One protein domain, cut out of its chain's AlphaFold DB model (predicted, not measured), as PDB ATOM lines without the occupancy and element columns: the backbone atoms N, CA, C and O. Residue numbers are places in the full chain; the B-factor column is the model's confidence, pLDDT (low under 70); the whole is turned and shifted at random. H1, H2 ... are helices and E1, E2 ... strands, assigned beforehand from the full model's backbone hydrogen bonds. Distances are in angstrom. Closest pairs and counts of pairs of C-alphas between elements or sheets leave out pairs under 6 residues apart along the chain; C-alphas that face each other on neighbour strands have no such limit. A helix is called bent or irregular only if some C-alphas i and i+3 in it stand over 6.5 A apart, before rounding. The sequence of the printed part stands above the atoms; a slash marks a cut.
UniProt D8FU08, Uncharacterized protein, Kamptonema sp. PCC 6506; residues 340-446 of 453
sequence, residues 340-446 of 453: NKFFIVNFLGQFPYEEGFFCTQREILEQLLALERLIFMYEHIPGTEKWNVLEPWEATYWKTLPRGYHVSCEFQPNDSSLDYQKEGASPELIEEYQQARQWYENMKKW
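This is residues 340 to 446 of the 453 residues of an uncharacterized protein of Kamptonema sp. PCC 6506 (UniProt D8FU08). A small four-stranded sheet, E1, E2, E7 and E4, has helix H1 packed over one face, and the longest helix, H3, crosses the last part of H1. At one end of the domain the ribbon of E4 and E7 turns sharply into the small hairpin E5 and E6; toward the other end lie the short strand pair E3 and E8, the irregular helix H2 and a free-standing stretch, residues 422 to 427, of which 427 belongs to H3. The printed part has 107 residues, with three named helices and eight named strands in the order E1 E2 H1 E3 E4 E5 E6 E7 E8 H2 H3. The class is mixed, helices and strands, and the three sheets, E1 - E2 - E7 - E4, E3 - E8 and E5 - E6, are antiparallel. The whole is compact, with a radius of gyration of the C-alphas of 14.8 A, yet elongated in outline, spanning 48 by 27 by 22 A.

In the largest sheet, E1 is residues 343 to 346, 10.0 A long, with C-alpha 343 at (-26.821, -46.098, 0.716). E2 is residues 356 to 359, 10.5 A; E7 is residues 404 to 408, 13.3 A; E4 is residues 386 to 390, 12.7 A. H1 is residues 362 to 375, 18.4 A, beginning at C-alpha 362 (-20.131, -47.734, -6.865). E5 is residues 393 to 396, E6 residues 399 to 401, E3 residues 378 to 380 and E8 residues 411 to 413. H2 is residues 415 to 421, 11.8 A. H3 is residues 427 to 444, 25.7 A, ending at C-alpha 444 (-29.933, -52.340, 5.150). H1 and H2 are irregular: C-alphas 370 and 373 are 7.6 A apart, and C-alphas 417 and 420 are 7.0 A apart.

E1 and E2 form a hairpin, with N 344 and O 358 2.8 A apart. E2 and E7 are antiparallel neighbours, with N 357 and O 407 within hydrogen-bond range at 2.9 A. E7 and E4 are antiparallel neighbours too, with N 388 and O 406 within hydrogen-bond range at 2.8 A. The edge strands are E1 and E4. H1 is on this sheet, making two layers, a helix on one face of a sheet; its height over the sheet is 9.3 A. It lies over E2 and only just over E7, on which 3 of its C-alphas fall, and runs slantwise to the strands, at 40 degrees to E2 on the local plane. E4 runs on into E5 at 85 degrees, and E6 into E7 at 92 degrees; in the hairpin E5 and E6, N 393 and O 401 are 2.9 A apart. In the pair E3 and E8, N 412 and O 379 are 2.8 A apart. H1 touches H3 with residues 371 to 375 alone, closest at the C-alphas of Leu 374 and Tyr 433, 5.6 A, at a steep tilt of 48 degrees, opposite ways. H1 touches H2 with residues 373 to 375 alone, closest at the C-alphas of Leu 374 and Ser 417, 5.7 A, at a steep tilt of 69 degrees, only just short of about perpendicular. H2 and H3 only just touch, with 3 pairs of C-alphas within 8 A, the closest those of Tyr 420 and Ile 430, 5.8 A; they are about perpendicular at 76 degrees. The helix packing is mostly crossed, with no shallow tilt among these three pairs. In H3 every O i to N i+4 pair is within hydrogen-bond range; in H1 8 of 10 are, and in H2 0 of 3, beside 2 of 4 O i to N i+3 pairs.

The C-alphas farthest apart, those of Pro 392 and Gly 424, are 48.0 A apart. The printed part has no cut, and no link is long. The mean pLDDT of the printed part is 88.9; residues 348 to 353 and 416 to 421 are under 70.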
ATOM      1  N   ASN A 340     -19.272 -48.134   4.631       95.62
ATOM      2  CA  ASN A 340     -19.058 -48.633   3.266       95.62
ATOM      3  C   ASN A 340     -20.300 -49.295   2.665       95.62
ATOM      4  O   ASN A 340     -20.356 -49.488   1.451       95.62
ATOM      5  N   LYS A 341     -21.270 -49.666   3.501       94.94
ATOM      6  CA  LYS A 341     -22.557 -50.219   3.084       94.94
ATOM      7  C   LYS A 341     -23.664 -49.175   3.053       94.94
ATOM      8  O   LYS A 341     -24.767 -49.507   2.642       94.94
ATOM      9  N   PHE A 342     -23.395 -47.946   3.492       94.81
ATOM     10  CA  PHE A 342     -24.411 -46.908   3.569       94.81
ATOM     11  C   PHE A 342     -24.878 -46.502   2.168       94.81
ATOM     12  O   PHE A 342     -24.067 -46.154   1.301       94.81
ATOM     13  N   PHE A 343     -26.190 -46.535   1.954       94.25
ATOM     14  CA  PHE A 343     -26.821 -46.098   0.716       94.25
ATOM     15  C   PHE A 343     -28.141 -45.379   0.998       94.25
ATOM     16  O   PHE A 343     -28.774 -45.595   2.030       94.25
ATOM     17  N   ILE A 344     -28.547 -44.525   0.064       91.75
ATOM     18  CA  ILE A 344     -29.811 -43.789   0.084       91.75
ATOM     19  C   ILE A 344     -30.512 -44.037  -1.245       91.75
ATOM     20  O   ILE A 344     -29.882 -43.976  -2.303       91.75
ATOM     21  N   VAL A 345     -31.814 -44.295  -1.180       90.50
ATOM     22  CA  VAL A 345     -32.690 -44.423  -2.346       90.50
ATOM     23  C   VAL A 345     -33.742 -43.328  -2.260       90.50
ATOM     24  O   VAL A 345     -34.501 -43.296  -1.293       90.50
ATOM     25  N   ASN A 346     -33.773 -42.423  -3.237       84.69
ATOM     26  CA  ASN A 346     -34.706 -41.301  -3.259       84.69
ATOM     27  C   ASN A 346     -35.446 -41.229  -4.598       84.69
ATOM     28  O   ASN A 346     -34.946 -40.649  -5.558       84.69
ATOM     29  N   PHE A 347     -36.654 -41.789  -4.647       76.19
ATOM     30  CA  PHE A 347     -37.514 -41.744  -5.837       76.19
ATOM     31  C   PHE A 347     -38.319 -40.447  -5.962       76.19
ATOM     32  O   PHE A 347     -38.853 -40.158  -7.021       76.19
ATOM     33  N   LEU A 348     -38.453 -39.673  -4.882       67.62
ATOM     34  CA  LEU A 348     -39.374 -38.531  -4.833       67.62
ATOM     35  C   LEU A 348     -38.662 -37.178  -4.932       67.62
ATOM     36  O   LEU A 348     -39.301 -36.140  -4.766       67.62
ATOM     37  N   GLY A 349     -37.337 -37.172  -5.129       59.88
ATOM     38  CA  GLY A 349     -36.535 -35.945  -5.141       59.88
ATOM     39  C   GLY A 349     -36.706 -35.105  -3.870       59.88
ATOM     40  O   GLY A 349     -36.583 -33.882  -3.910       59.88
ATOM     41  N   GLN A 350     -37.053 -35.740  -2.744       56.31
ATOM     42  CA  GLN A 350     -37.298 -35.020  -1.502       56.31
ATOM     43  C   GLN A 350     -35.972 -34.577  -0.879       56.31
ATOM     44  O   GLN A 350     -35.008 -35.341  -0.781       56.31
ATOM     45  N   PHE A 351     -35.947 -33.314  -0.450       46.84
ATOM     46  CA  PHE A 351     -34.802 -32.655   0.172       46.84
ATOM     47  C   PHE A 351     -34.244 -33.469   1.366       46.84
ATOM     48  O   PHE A 351     -35.032 -33.961   2.183       46.84
ATOM     49  N   PRO A 352     -32.906 -33.579   1.529       55.09
ATOM     50  CA  PRO A 352     -31.865 -32.787   0.860       55.09
ATOM     51  C   PRO A 352     -31.335 -33.358  -0.458       55.09
ATOM     52  O   PRO A 352     -30.446 -32.747  -1.048       55.09
ATOM     53  N   TYR A 353     -31.838 -34.501  -0.924       58.72
ATOM     54  CA  TYR A 353     -31.235 -35.198  -2.057       58.72
ATOM     55  C   TYR A 353     -32.019 -34.995  -3.347       58.72
ATOM     56  O   TYR A 353     -33.249 -34.983  -3.359       58.72
ATOM     57  N   GLU A 354     -31.283 -34.882  -4.449       76.06
ATOM     58  CA  GLU A 354     -31.855 -35.046  -5.781       76.06
ATOM     59  C   GLU A 354     -32.404 -36.472  -5.946       76.06
ATOM     60  O   GLU A 354     -32.080 -37.384  -5.176       76.06
ATOM     61  N   GLU A 355     -33.251 -36.660  -6.950       84.25
ATOM     62  CA  GLU A 355     -33.745 -37.977  -7.328       84.25
ATOM     63  C   GLU A 355     -32.580 -38.914  -7.702       84.25
ATOM     64  O   GLU A 355     -31.598 -38.513  -8.345       84.25
ATOM     65  N   GLY A 356     -32.680 -40.171  -7.271       91.25
ATOM     66  CA  GLY A 356     -31.736 -41.229  -7.603       91.25
ATOM     67  C   GLY A 356     -31.178 -41.974  -6.394       91.25
ATOM     68  O   GLY A 356     -31.750 -41.991  -5.300       91.25
ATOM     69  N   PHE A 357     -30.038 -42.619  -6.619       94.31
ATOM     70  CA  PHE A 357     -29.392 -43.489  -5.645       94.31
ATOM     71  C   PHE A 357     -28.031 -42.935  -5.234       94.31
ATOM     72  O   PHE A 357     -27.250 -42.493  -6.080       94.31
ATOM     73  N   PHE A 358     -27.723 -43.006  -3.940       95.38
ATOM     74  CA  PHE A 358     -26.458 -42.549  -3.366       95.38
ATOM     75  C   PHE A 358     -25.792 -43.679  -2.587       95.38
ATOM     76  O   PHE A 358     -26.473 -44.409  -1.873       95.38
ATOM     77  N   CYS A 359     -24.473 -43.831  -2.683       96.38
ATOM     78  CA  CYS A 359     -23.726 -44.805  -1.880       96.38
ATOM     79  C   CYS A 359     -22.245 -44.436  -1.781       96.38
ATOM     80  O   CYS A 359     -21.695 -43.755  -2.644       96.38
ATOM     81  N   THR A 360     -21.557 -44.955  -0.769       95.81
ATOM     82  CA  THR A 360     -20.093 -44.866  -0.667       95.81
ATOM     83  C   THR A 360     -19.354 -45.710  -1.697       95.81
ATOM     84  O   THR A 360     -18.204 -45.407  -2.009       95.81
ATOM     85  N   GLN A 361     -19.979 -46.776  -2.206       97.25
ATOM     86  CA  GLN A 361     -19.361 -47.729  -3.129       97.25
ATOM     87  C   GLN A 361     -20.177 -47.808  -4.412       97.25
ATOM     88  O   GLN A 361     -21.399 -47.966  -4.387       97.25
ATOM     89  N   ARG A 362     -19.492 -47.714  -5.549       97.31
ATOM     90  CA  ARG A 362     -20.131 -47.734  -6.865       97.31
ATOM     91  C   ARG A 362     -20.742 -49.102  -7.157       97.31
ATOM     92  O   ARG A 362     -21.837 -49.178  -7.696       97.31
ATOM     93  N   GLU A 363     -20.063 -50.160  -6.741       97.88
ATOM     94  CA  GLU A 363     -20.444 -51.552  -6.962       97.88
ATOM     95  C   GLU A 363     -21.782 -51.885  -6.285       97.88
ATOM     96  O   GLU A 363     -22.572 -52.658  -6.817       97.88
ATOM     97  N   ILE A 364     -22.069 -51.265  -5.132       96.81
ATOM     98  CA  ILE A 364     -23.365 -51.406  -4.451       96.81
ATOM     99  C   ILE A 364     -24.476 -50.755  -5.278       96.81
ATOM    100  O   ILE A 364     -25.543 -51.348  -5.408       96.81
ATOM    101  N   LEU A 365     -24.238 -49.573  -5.859       96.62
ATOM    102  CA  LEU A 365     -25.224 -48.915  -6.724       96.62
ATOM    103  C   LEU A 365     -25.458 -49.693  -8.013       96.62
ATOM    104  O   LEU A 365     -26.599 -49.861  -8.417       96.62
ATOM    105  N   GLU A 366     -24.397 -50.200  -8.638       97.31
ATOM    106  CA  GLU A 366     -24.512 -51.046  -9.829       97.31
ATOM    107  C   GLU A 366     -25.323 -52.315  -9.527       97.31
ATOM    108  O   GLU A 366     -26.203 -52.688 -10.301       97.31
ATOM    109  N   GLN A 367     -25.095 -52.938  -8.366       97.19
ATOM    110  CA  GLN A 367     -25.882 -54.085  -7.922       97.19
ATOM    111  C   GLN A 367     -27.337 -53.708  -7.607       97.19
ATOM    112  O   GLN A 367     -28.242 -54.479  -7.918       97.19
ATOM    113  N   LEU A 368     -27.582 -52.537  -7.013       95.25
ATOM    114  CA  LEU A 368     -28.929 -52.060  -6.709       95.25
ATOM    115  C   LEU A 368     -29.725 -51.796  -7.994       95.25
ATOM    116  O   LEU A 368     -30.843 -52.288  -8.104       95.25
ATOM    117  N   LEU A 369     -29.120 -51.134  -8.987       95.75
ATOM    118  CA  LEU A 369     -29.702 -50.924 -10.321       95.75
ATOM    119  C   LEU A 369     -29.961 -52.246 -11.066       95.75
ATOM    120  O   LEU A 369     -30.882 -52.343 -11.869       95.75
ATOM    121  N   ALA A 370     -29.175 -53.292 -10.805       95.81
ATOM    122  CA  ALA A 370     -29.422 -54.611 -11.391       95.81
ATOM    123  C   ALA A 370     -30.606 -55.349 -10.735       95.81
ATOM    124  O   ALA A 370     -31.207 -56.223 -11.361       95.81
ATOM    125  N   LEU A 371     -30.925 -55.029  -9.477       94.50
ATOM    126  CA  LEU A 371     -31.924 -55.736  -8.667       94.50
ATOM    127  C   LEU A 371     -33.211 -54.939  -8.424       94.50
ATOM    128  O   LEU A 371     -34.191 -55.506  -7.948       94.50
ATOM    129  N   GLU A 372     -33.240 -53.645  -8.720       93.00
ATOM    130  CA  GLU A 372     -34.357 -52.750  -8.397       93.00
ATOM    131  C   GLU A 372     -35.703 -53.200  -8.962       93.00
ATOM    132  O   GLU A 372     -36.691 -53.112  -8.244       93.00
ATOM    133  N   ARG A 373     -35.750 -53.796 -10.161       92.19
ATOM    134  CA  ARG A 373     -36.988 -54.361 -10.726       92.19
ATOM    135  C   ARG A 373     -37.602 -55.472  -9.858       92.19
ATOM    136  O   ARG A 373     -38.751 -55.855 -10.032       92.19
ATOM    137  N   LEU A 374     -36.824 -56.046  -8.946       91.75
ATOM    138  CA  LEU A 374     -37.287 -57.056  -7.999       91.75
ATOM    139  C   LEU A 374     -37.593 -56.446  -6.630       91.75
ATOM    140  O   LEU A 374     -38.352 -57.029  -5.868       91.75
ATOM    141  N   ILE A 375     -36.985 -55.307  -6.287       89.81
ATOM    142  CA  ILE A 375     -37.013 -54.737  -4.932       89.81
ATOM    143  C   ILE A 375     -37.989 -53.555  -4.830       89.81
ATOM    144  O   ILE A 375     -38.595 -53.353  -3.778       89.81
ATOM    145  N   PHE A 376     -38.144 -52.775  -5.899       89.25
ATOM    146  CA  PHE A 376     -38.877 -51.515  -5.913       89.25
ATOM    147  C   PHE A 376     -40.037 -51.526  -6.914       89.25
ATOM    148  O   PHE A 376     -40.052 -52.261  -7.903       89.25
ATOM    149  N   MET A 377     -41.011 -50.652  -6.652       84.25
ATOM    150  CA  MET A 377     -42.183 -50.436  -7.511       84.25
ATOM    151  C   MET A 377     -41.867 -49.659  -8.794       84.25
ATOM    152  O   MET A 377     -42.732 -49.527  -9.654       84.25
ATOM    153  N   TYR A 378     -40.644 -49.151  -8.922       86.56
ATOM    154  CA  TYR A 378     -40.156 -48.428 -10.086       86.56
ATOM    155  C   TYR A 378     -38.854 -49.063 -10.553       86.56
ATOM    156  O   TYR A 378     -38.066 -49.535  -9.731       86.56
ATOM    157  N   GLU A 379     -38.640 -49.060 -11.862       91.44
ATOM    158  CA  GLU A 379     -37.367 -49.420 -12.476       91.44
ATOM    159  C   GLU A 379     -36.849 -48.246 -13.308       91.44
ATOM    160  O   GLU A 379     -37.624 -47.474 -13.879       91.44
ATOM    161  N   HIS A 380     -35.537 -48.084 -13.356       93.94
ATOM    162  CA  HIS A 380     -34.868 -47.135 -14.214       93.94
ATOM    163  C   HIS A 380     -34.965 -47.577 -15.672       93.94
ATOM    164  O   HIS A 380     -34.980 -48.763 -16.004       93.94
ATOM    165  N   ILE A 381     -34.973 -46.597 -16.568       93.94
ATOM    166  CA  ILE A 381     -34.863 -46.815 -18.004       93.94
ATOM    167  C   ILE A 381     -33.373 -46.997 -18.333       93.94
ATOM    168  O   ILE A 381     -32.606 -46.035 -18.188       93.94
ATOM    169  N   PRO A 382     -32.938 -48.182 -18.811       95.69
ATOM    170  CA  PRO A 382     -31.526 -48.436 -19.067       95.69
ATOM    171  C   PRO A 382     -30.920 -47.449 -20.071       95.69
ATOM    172  O   PRO A 382     -31.501 -47.169 -21.124       95.69
ATOM    173  N   GLY A 383     -29.723 -46.946 -19.775       96.88
ATOM    174  CA  GLY A 383     -29.009 -45.953 -20.584       96.88
ATOM    175  C   GLY A 383     -29.310 -44.495 -20.222       96.88
ATOM    176  O   GLY A 383     -28.716 -43.591 -20.819       96.88
ATOM    177  N   THR A 384     -30.210 -44.246 -19.266       96.06
ATOM    178  CA  THR A 384     -30.491 -42.899 -18.734       96.06
ATOM    179  C   THR A 384     -29.637 -42.545 -17.512       96.06
ATOM    180  O   THR A 384     -29.728 -41.429 -16.998       96.06
ATOM    181  N   GLU A 385     -28.774 -43.459 -17.063       97.25
ATOM    182  CA  GLU A 385     -27.988 -43.320 -15.842       97.25
ATOM    183  C   GLU A 385     -26.913 -42.238 -15.996       97.25
ATOM    184  O   GLU A 385     -25.997 -42.316 -16.822       97.25
ATOM    185  N   LYS A 386     -26.977 -41.225 -15.137       97.50
ATOM    186  CA  LYS A 386     -25.974 -40.168 -15.015       97.50
ATOM    187  C   LYS A 386     -25.235 -40.343 -13.701       97.50
ATOM    188  O   LYS A 386     -25.779 -40.095 -12.628       97.50
ATOM    189  N   TRP A 387     -23.982 -40.768 -13.815       98.06
ATOM    190  CA  TRP A 387     -23.107 -41.038 -12.682       98.06
ATOM    191  C   TRP A 387     -22.299 -39.808 -12.290       98.06
ATOM    192  O   TRP A 387     -21.535 -39.274 -13.093       98.06
ATOM    193  N   ASN A 388     -22.398 -39.436 -11.020       97.75
ATOM    194  CA  ASN A 388     -21.649 -38.358 -10.397       97.75
ATOM    195  C   ASN A 388     -20.787 -38.908  -9.256       97.75
ATOM    196  O   ASN A 388     -21.203 -39.784  -8.495       97.75
ATOM    197  N   VAL A 389     -19.573 -38.376  -9.131       97.88
ATOM    198  CA  VAL A 389     -18.701 -38.616  -7.975       97.88
ATOM    199  C   VAL A 389     -18.821 -37.409  -7.050       97.88
ATOM    200  O   VAL A 389     -18.633 -36.277  -7.490       97.88
ATOM    201  N   LEU A 390     -19.141 -37.656  -5.782       96.69
ATOM    202  CA  LEU A 390     -19.337 -36.639  -4.751       96.69
ATOM    203  C   LEU A 390     -18.118 -36.628  -3.821       96.69
ATOM    204  O   LEU A 390     -17.906 -37.582  -3.077       96.69
ATOM    205  N   GLU A 391     -17.300 -35.575  -3.872       96.62
ATOM    206  CA  GLU A 391     -16.075 -35.447  -3.070       96.62
ATOM    207  C   GLU A 391     -15.901 -34.002  -2.553       96.62
ATOM    208  O   GLU A 391     -15.531 -33.117  -3.332       96.62
ATOM    209  N   PRO A 392     -16.129 -33.738  -1.251       95.81
ATOM    210  CA  PRO A 392     -16.653 -34.665  -0.243       95.81
ATOM    211  C   PRO A 392     -18.157 -34.942  -0.420       95.81
ATOM    212  O   PRO A 392     -18.876 -34.137  -1.008       95.81
ATOM    213  N   TRP A 393     -18.644 -36.063   0.120       94.69
ATOM    214  CA  TRP A 393     -20.069 -36.401   0.121       94.69
ATOM    215  C   TRP A 393     -20.706 -36.115   1.483       94.69
ATOM    216  O   TRP A 393     -20.332 -36.706   2.493       94.69
ATOM    217  N   GLU A 394     -21.696 -35.229   1.514       93.12
ATOM    218  CA  GLU A 394     -22.587 -35.046   2.663       93.12
ATOM    219  C   GLU A 394     -23.617 -36.189   2.697       93.12
ATOM    220  O   GLU A 394     -24.652 -36.132   2.042       93.12
ATOM    221  N   ALA A 395     -23.271 -37.275   3.392       90.56
ATOM    222  CA  ALA A 395     -24.056 -38.512   3.437       90.56
ATOM    223  C   ALA A 395     -25.271 -38.409   4.370       90.56
ATOM    224  O   ALA A 395     -26.279 -39.085   4.179       90.56
ATOM    225  N   THR A 396     -25.180 -37.554   5.385       89.94
ATOM    226  CA  THR A 396     -26.307 -37.102   6.204       89.94
ATOM    227  C   THR A 396     -26.097 -35.621   6.515       89.94
ATOM    228  O   THR A 396     -24.983 -35.115   6.381       89.94
ATOM    229  N   TYR A 397     -27.118 -34.938   7.036       86.50
ATOM    230  CA  TYR A 397     -27.012 -33.533   7.467       86.50
ATOM    231  C   TYR A 397     -25.978 -33.287   8.591       86.50
ATOM    232  O   TYR A 397     -25.724 -32.144   8.968       86.50
ATOM    233  N   TRP A 398     -25.405 -34.346   9.174       87.94
ATOM    234  CA  TRP A 398     -24.385 -34.274  10.224       87.94
ATOM    235  C   TRP A 398     -23.100 -35.057   9.904       87.94
ATOM    236  O   TRP A 398     -22.115 -34.910  10.634       87.94
ATOM    237  N   LYS A 399     -23.072 -35.871   8.835       92.12
ATOM    238  CA  LYS A 399     -21.939 -36.727   8.454       92.12
ATOM    239  C   LYS A 399     -21.456 -36.419   7.043       92.12
ATOM    240  O   LYS A 399     -22.172 -36.589   6.059       92.12
ATOM    241  N   THR A 400     -20.173 -36.091   6.944       94.31
ATOM    242  CA  THR A 400     -19.462 -35.984   5.670       94.31
ATOM    243  C   THR A 400     -18.531 -37.179   5.493       94.31
ATOM    244  O   THR A 400     -17.691 -37.460   6.348       94.31
ATOM    245  N   LEU A 401     -18.672 -37.875   4.372       95.69
ATOM    246  CA  LEU A 401     -17.796 -38.948   3.929       95.69
ATOM    247  C   LEU A 401     -16.828 -38.400   2.871       95.69
ATOM    248  O   LEU A 401     -17.166 -37.475   2.130       95.69
ATOM    249  N   PRO A 402     -15.600 -38.935   2.781       97.06
ATOM    250  CA  PRO A 402     -14.593 -38.408   1.862       97.06
ATOM    251  C   PRO A 402     -15.016 -38.528   0.395       97.06
ATOM    252  O   PRO A 402     -14.571 -37.735  -0.430       97.06
ATOM    253  N   ARG A 403     -15.863 -39.515   0.087       97.19
ATOM    254  CA  ARG A 403     -16.324 -39.832  -1.258       97.19
ATOM    255  C   ARG A 403     -17.691 -40.508  -1.213       97.19
ATOM    256  O   ARG A 403     -17.954 -41.309  -0.318       97.19
ATOM    257  N   GLY A 404     -18.508 -40.216  -2.211       97.31
ATOM    258  CA  GLY A 404     -19.749 -40.904  -2.524       97.31
ATOM    259  C   GLY A 404     -19.964 -40.979  -4.030       97.31
ATOM    260  O   GLY A 404     -19.274 -40.325  -4.815       97.31
ATOM    261  N   TYR A 405     -20.935 -41.780  -4.425       98.06
ATOM    262  CA  TYR A 405     -21.415 -41.909  -5.787       98.06
ATOM    263  C   TYR A 405     -22.900 -41.589  -5.790       98.06
ATOM    264  O   TYR A 405     -23.623 -42.027  -4.898       98.06
ATOM    265  N   HIS A 406     -23.333 -40.832  -6.788       96.75
ATOM    266  CA  HIS A 406     -24.737 -40.557  -7.063       96.75
ATOM    267  C   HIS A 406     -25.046 -41.008  -8.481       96.75
ATOM    268  O   HIS A 406     -24.284 -40.718  -9.404       96.75
ATOM    269  N   VAL A 407     -26.151 -41.719  -8.650       97.06
ATOM    270  CA  VAL A 407     -26.694 -42.047  -9.961       97.06
ATOM    271  C   VAL A 407     -28.128 -41.548 -10.037       97.06
ATOM    272  O   VAL A 407     -28.988 -41.968  -9.266       97.06
ATOM    273  N   SER A 408     -28.359 -40.624 -10.966       95.31
ATOM    274  CA  SER A 408     -29.700 -40.180 -11.360       95.31
ATOM    275  C   SER A 408     -30.092 -40.892 -12.649       95.31
ATOM    276  O   SER A 408     -29.243 -41.135 -13.507       95.31
ATOM    277  N   CYS A 409     -31.358 -41.261 -12.781       94.31
ATOM    278  CA  CYS A 409     -31.898 -41.954 -13.946       94.31
ATOM    279  C   CYS A 409     -33.380 -41.606 -14.102       94.31
ATOM    280  O   CYS A 409     -33.985 -41.059 -13.184       94.31
ATOM    281  N   GLU A 410     -33.937 -41.861 -15.283       92.00
ATOM    282  CA  GLU A 410     -35.382 -41.760 -15.494       92.00
ATOM    283  C   GLU A 410     -36.035 -43.061 -15.029       92.00
ATOM    284  O   GLU A 410     -35.516 -44.136 -15.331       92.00
ATOM    285  N   PHE A 411     -37.167 -42.973 -14.329       90.19
ATOM    286  CA  PHE A 411     -37.898 -44.133 -13.821       90.19
ATOM    287  C   PHE A 411     -39.211 -44.360 -14.568       90.19
ATOM    288  O   PHE A 411     -39.866 -43.423 -15.027       90.19
ATOM    289  N   GLN A 412     -39.628 -45.620 -14.631       88.88
ATOM    290  CA  GLN A 412     -40.957 -46.038 -15.054       88.88
ATOM    291  C   GLN A 412     -41.580 -46.969 -14.002       88.88
ATOM    292  O   GLN A 412     -40.846 -47.650 -13.278       88.88
ATOM    293  N   PRO A 413     -42.920 -47.007 -13.880       87.38
ATOM    294  CA  PRO A 413     -43.589 -47.984 -13.033       87.38
ATOM    295  C   PRO A 413     -43.170 -49.404 -13.407       87.38
ATOM    296  O   PRO A 413     -43.132 -49.768 -14.582       87.38
ATOM    297  N   ASN A 414     -42.860 -50.200 -12.393       84.06
ATOM    298  CA  ASN A 414     -42.449 -51.578 -12.554       84.06
ATOM    299  C   ASN A 414     -43.630 -52.519 -12.286       84.06
ATOM    300  O   ASN A 414     -43.856 -52.964 -11.154       84.06
ATOM    301  N   ASP A 415     -44.343 -52.869 -13.358       77.62
ATOM    302  CA  ASP A 415     -45.471 -53.812 -13.328       77.62
ATOM    303  C   ASP A 415     -45.060 -55.215 -12.830       77.62
ATOM    304  O   ASP A 415     -45.901 -55.974 -12.341       77.62
ATOM    305  N   SER A 416     -43.766 -55.557 -12.906       67.38
ATOM    306  CA  SER A 416     -43.246 -56.877 -12.526       67.38
ATOM    307  C   SER A 416     -43.032 -57.059 -11.019       67.38
ATOM    308  O   SER A 416     -42.979 -58.194 -10.544       67.38
ATOM    309  N   SER A 417     -42.997 -55.970 -10.239       60.91
ATOM    310  CA  SER A 417     -42.846 -56.025  -8.772       60.91
ATOM    311  C   SER A 417     -44.000 -56.740  -8.053       60.91
ATOM    312  O   SER A 417     -43.899 -57.047  -6.872       60.91
ATOM    313  N   LEU A 418     -45.094 -57.051  -8.752       63.38
ATOM    314  CA  LEU A 418     -46.209 -57.842  -8.225       63.38
ATOM    315  C   LEU A 418     -46.282 -59.249  -8.837       63.38
ATOM    316  O   LEU A 418     -47.019 -60.101  -8.343       63.38
ATOM    317  N   ASP A 419     -45.511 -59.534  -9.890       67.56
ATOM    318  CA  ASP A 419     -45.626 -60.787 -10.642       67.56
ATOM    319  C   ASP A 419     -45.143 -62.006  -9.851       67.56
ATOM    320  O   ASP A 419     -45.706 -63.086 -10.010       67.56
ATOM    321  N   TYR A 420     -44.173 -61.856  -8.943       67.31
ATOM    322  CA  TYR A 420     -43.715 -62.963  -8.092       67.31
ATOM    323  C   TYR A 420     -44.753 -63.398  -7.043       67.31
ATOM    324  O   TYR A 420     -44.608 -64.471  -6.456       67.31
ATOM    325  N   GLN A 421     -45.784 -62.580  -6.785       69.44
ATOM    326  CA  GLN A 421     -46.902 -62.933  -5.902       69.44
ATOM    327  C   GLN A 421     -48.060 -63.596  -6.658       69.44
ATOM    328  O   GLN A 421     -48.900 -64.240  -6.033       69.44
ATOM    329  N   LYS A 422     -48.098 -63.489  -7.993       76.69
ATOM    330  CA  LYS A 422     -49.177 -64.062  -8.803       76.69
ATOM    331  C   LYS A 422     -49.096 -65.588  -8.828       76.69
ATOM    332  O   LYS A 422     -48.024 -66.183  -8.970       76.69
ATOM    333  N   GLU A 423     -50.260 -66.234  -8.758       73.81
ATOM    334  CA  GLU A 423     -50.378 -67.676  -8.978       73.81
ATOM    335  C   GLU A 423     -49.815 -68.040 -10.363       73.81
ATOM    336  O   GLU A 423     -50.357 -67.646 -11.396       73.81
ATOM    337  N   GLY A 424     -48.711 -68.791 -10.383       84.88
ATOM    338  CA  GLY A 424     -48.038 -69.220 -11.612       84.88
ATOM    339  C   GLY A 424     -46.699 -68.540 -11.913       84.88
ATOM    340  O   GLY A 424     -46.130 -68.827 -12.966       84.88
ATOM    341  N   ALA A 425     -46.170 -67.696 -11.017       86.94
ATOM    342  CA  ALA A 425     -44.788 -67.218 -11.116       86.94
ATOM    343  C   ALA A 425     -43.806 -68.396 -11.256       86.94
ATOM    344  O   ALA A 425     -43.955 -69.431 -10.595       86.94
ATOM    345  N   SER A 426     -42.807 -68.258 -12.134       92.19
ATOM    346  CA  SER A 426     -41.830 -69.330 -12.327       92.19
ATOM    347  C   SER A 426     -40.973 -69.498 -11.061       92.19
ATOM    348  O   SER A 426     -40.654 -68.501 -10.404       92.19
ATOM    349  N   PRO A 427     -40.579 -70.731 -10.694       92.06
ATOM    350  CA  PRO A 427     -39.707 -70.962  -9.542       92.06
ATOM    351  C   PRO A 427     -38.399 -70.165  -9.602       92.06
ATOM    352  O   PRO A 427     -37.924 -69.706  -8.567       92.06
ATOM    353  N   GLU A 428     -37.849 -69.957 -10.801       94.19
ATOM    354  CA  GLU A 428     -36.626 -69.179 -11.013       94.19
ATOM    355  C   GLU A 428     -36.820 -67.703 -10.647       94.19
ATOM    356  O   GLU A 428     -35.965 -67.128  -9.980       94.19
ATOM    357  N   LEU A 429     -37.956 -67.099 -11.021       88.94
ATOM    358  CA  LEU A 429     -38.268 -65.709 -10.669       88.94
ATOM    359  C   LEU A 429     -38.469 -65.541  -9.156       88.94
ATOM    360  O   LEU A 429     -38.015 -64.560  -8.572       88.94
ATOM    361  N   ILE A 430     -39.124 -66.513  -8.508       88.44
ATOM    362  CA  ILE A 430     -39.299 -66.523  -7.048       88.44
ATOM    363  C   ILE A 430     -37.934 -66.598  -6.353       88.44
ATOM    364  O   ILE A 430     -37.701 -65.880  -5.380       88.44
ATOM    365  N   GLU A 431     -37.029 -67.447  -6.846       93.94
ATOM    366  CA  GLU A 431     -35.675 -67.569  -6.309       93.94
ATOM    367  C   GLU A 431     -34.860 -66.281  -6.521       93.94
ATOM    368  O   GLU A 431     -34.247 -65.794  -5.570       93.94
ATOM    369  N   GLU A 432     -34.900 -65.686  -7.718       94.19
ATOM    370  CA  GLU A 432     -34.224 -64.416  -8.035       94.19
ATOM    371  C   GLU A 432     -34.702 -63.292  -7.100       94.19
ATOM    372  O   GLU A 432     -33.888 -62.597  -6.488       94.19
ATOM    373  N   TYR A 433     -36.020 -63.172  -6.900       91.75
ATOM    374  CA  TYR A 433     -36.611 -62.214  -5.966       91.75
ATOM    375  C   TYR A 433     -36.164 -62.457  -4.517       91.75
ATOM    376  O   TYR A 433     -35.786 -61.519  -3.814       91.75
ATOM    377  N   GLN A 434     -36.166 -63.709  -4.049       91.56
ATOM    378  CA  GLN A 434     -35.714 -64.041  -2.695       91.56
ATOM    379  C   GLN A 434     -34.240 -63.682  -2.482       91.56
ATOM    380  O   GLN A 434     -33.894 -63.119  -1.440       91.56
ATOM    381  N   GLN A 435     -33.381 -63.962  -3.465       95.69
ATOM    382  CA  GLN A 435     -31.966 -63.595  -3.420       95.69
ATOM    383  C   GLN A 435     -31.783 -62.072  -3.416       95.69
ATOM    384  O   GLN A 435     -31.029 -61.556  -2.586       95.69
ATOM    385  N   ALA A 436     -32.510 -61.347  -4.272       94.75
ATOM    386  CA  ALA A 436     -32.483 -59.888  -4.337       94.75
ATOM    387  C   ALA A 436     -32.928 -59.250  -3.014       94.75
ATOM    388  O   ALA A 436     -32.230 -58.401  -2.456       94.75
ATOM    389  N   ARG A 437     -34.049 -59.720  -2.455       91.19
ATOM    390  CA  ARG A 437     -34.579 -59.262  -1.167       91.19
ATOM    391  C   ARG A 437     -33.621 -59.567  -0.022       91.19
ATOM    392  O   ARG A 437     -33.389 -58.708   0.822       91.19
ATOM    393  N   GLN A 438     -33.039 -60.765   0.009       94.00
ATOM    394  CA  GLN A 438     -32.070 -61.135   1.038       94.00
ATOM    395  C   GLN A 438     -30.814 -60.262   0.967       94.00
ATOM    396  O   GLN A 438     -30.309 -59.831   2.005       94.00
ATOM    397  N   TRP A 439     -30.311 -59.990  -0.240       96.00
ATOM    398  CA  TRP A 439     -29.200 -59.064  -0.443       96.00
ATOM    399  C   TRP A 439     -29.560 -57.658   0.051       96.00
ATOM    400  O   TRP A 439     -28.810 -57.088   0.841       96.00
ATOM    401  N   TYR A 440     -30.733 -57.144  -0.321       94.06
ATOM    402  CA  TYR A 440     -31.196 -55.816   0.078       94.06
ATOM    403  C   TYR A 440     -31.345 -55.671   1.598       94.06
ATOM    404  O   TYR A 440     -30.838 -54.717   2.188       94.06
ATOM    405  N   GLU A 441     -31.960 -56.649   2.268       89.25
ATOM    406  CA  GLU A 441     -32.082 -56.645   3.731       89.25
ATOM    407  C   GLU A 441     -30.720 -56.774   4.428       89.25
ATOM    408  O   GLU A 441     -30.502 -56.171   5.477       89.25
ATOM    409  N   ASN A 442     -29.767 -57.504   3.842       92.62
ATOM    410  CA  ASN A 442     -28.396 -57.547   4.354       92.62
ATOM    411  C   ASN A 442     -27.677 -56.201   4.191       92.62
ATOM    412  O   ASN A 442     -26.890 -55.827   5.058       92.62
ATOM    413  N   MET A 443     -27.949 -55.470   3.107       92.62
ATOM    414  CA  MET A 443     -27.390 -54.138   2.876       92.62
ATOM    415  C   MET A 443     -27.990 -53.086   3.811       92.62
ATOM    416  O   MET A 443     -27.265 -52.223   4.298       92.62
ATOM    417  N   LYS A 444     -29.284 -53.193   4.139       89.62
ATOM    418  CA  LYS A 444     -29.933 -52.340   5.150       89.62
ATOM    419  C   LYS A 444     -29.334 -52.507   6.550       89.62
ATOM    420  O   LYS A 444     -29.392 -51.574   7.341       89.62
ATOM    421  N   LYS A 445     -28.697 -53.646   6.838       89.94
ATOM    422  CA  LYS A 445     -27.921 -53.891   8.068       89.94
ATOM    423  C   LYS A 445     -26.505 -53.316   7.965       89.94
ATOM    424  O   LYS A 445     -25.508 -54.024   8.121       89.94
ATOM    425  N   TRP A 446     -26.411 -52.026   7.660       93.81
ATOM    426  CA  TRP A 446     -25.142 -51.297   7.619       93.81
ATOM    427  C   TRP A 446     -24.712 -50.795   9.003       93.81
ATOM    428  O   TRP A 446     -23.684 -50.147   9.111       93.81
TER     429      TRP A 446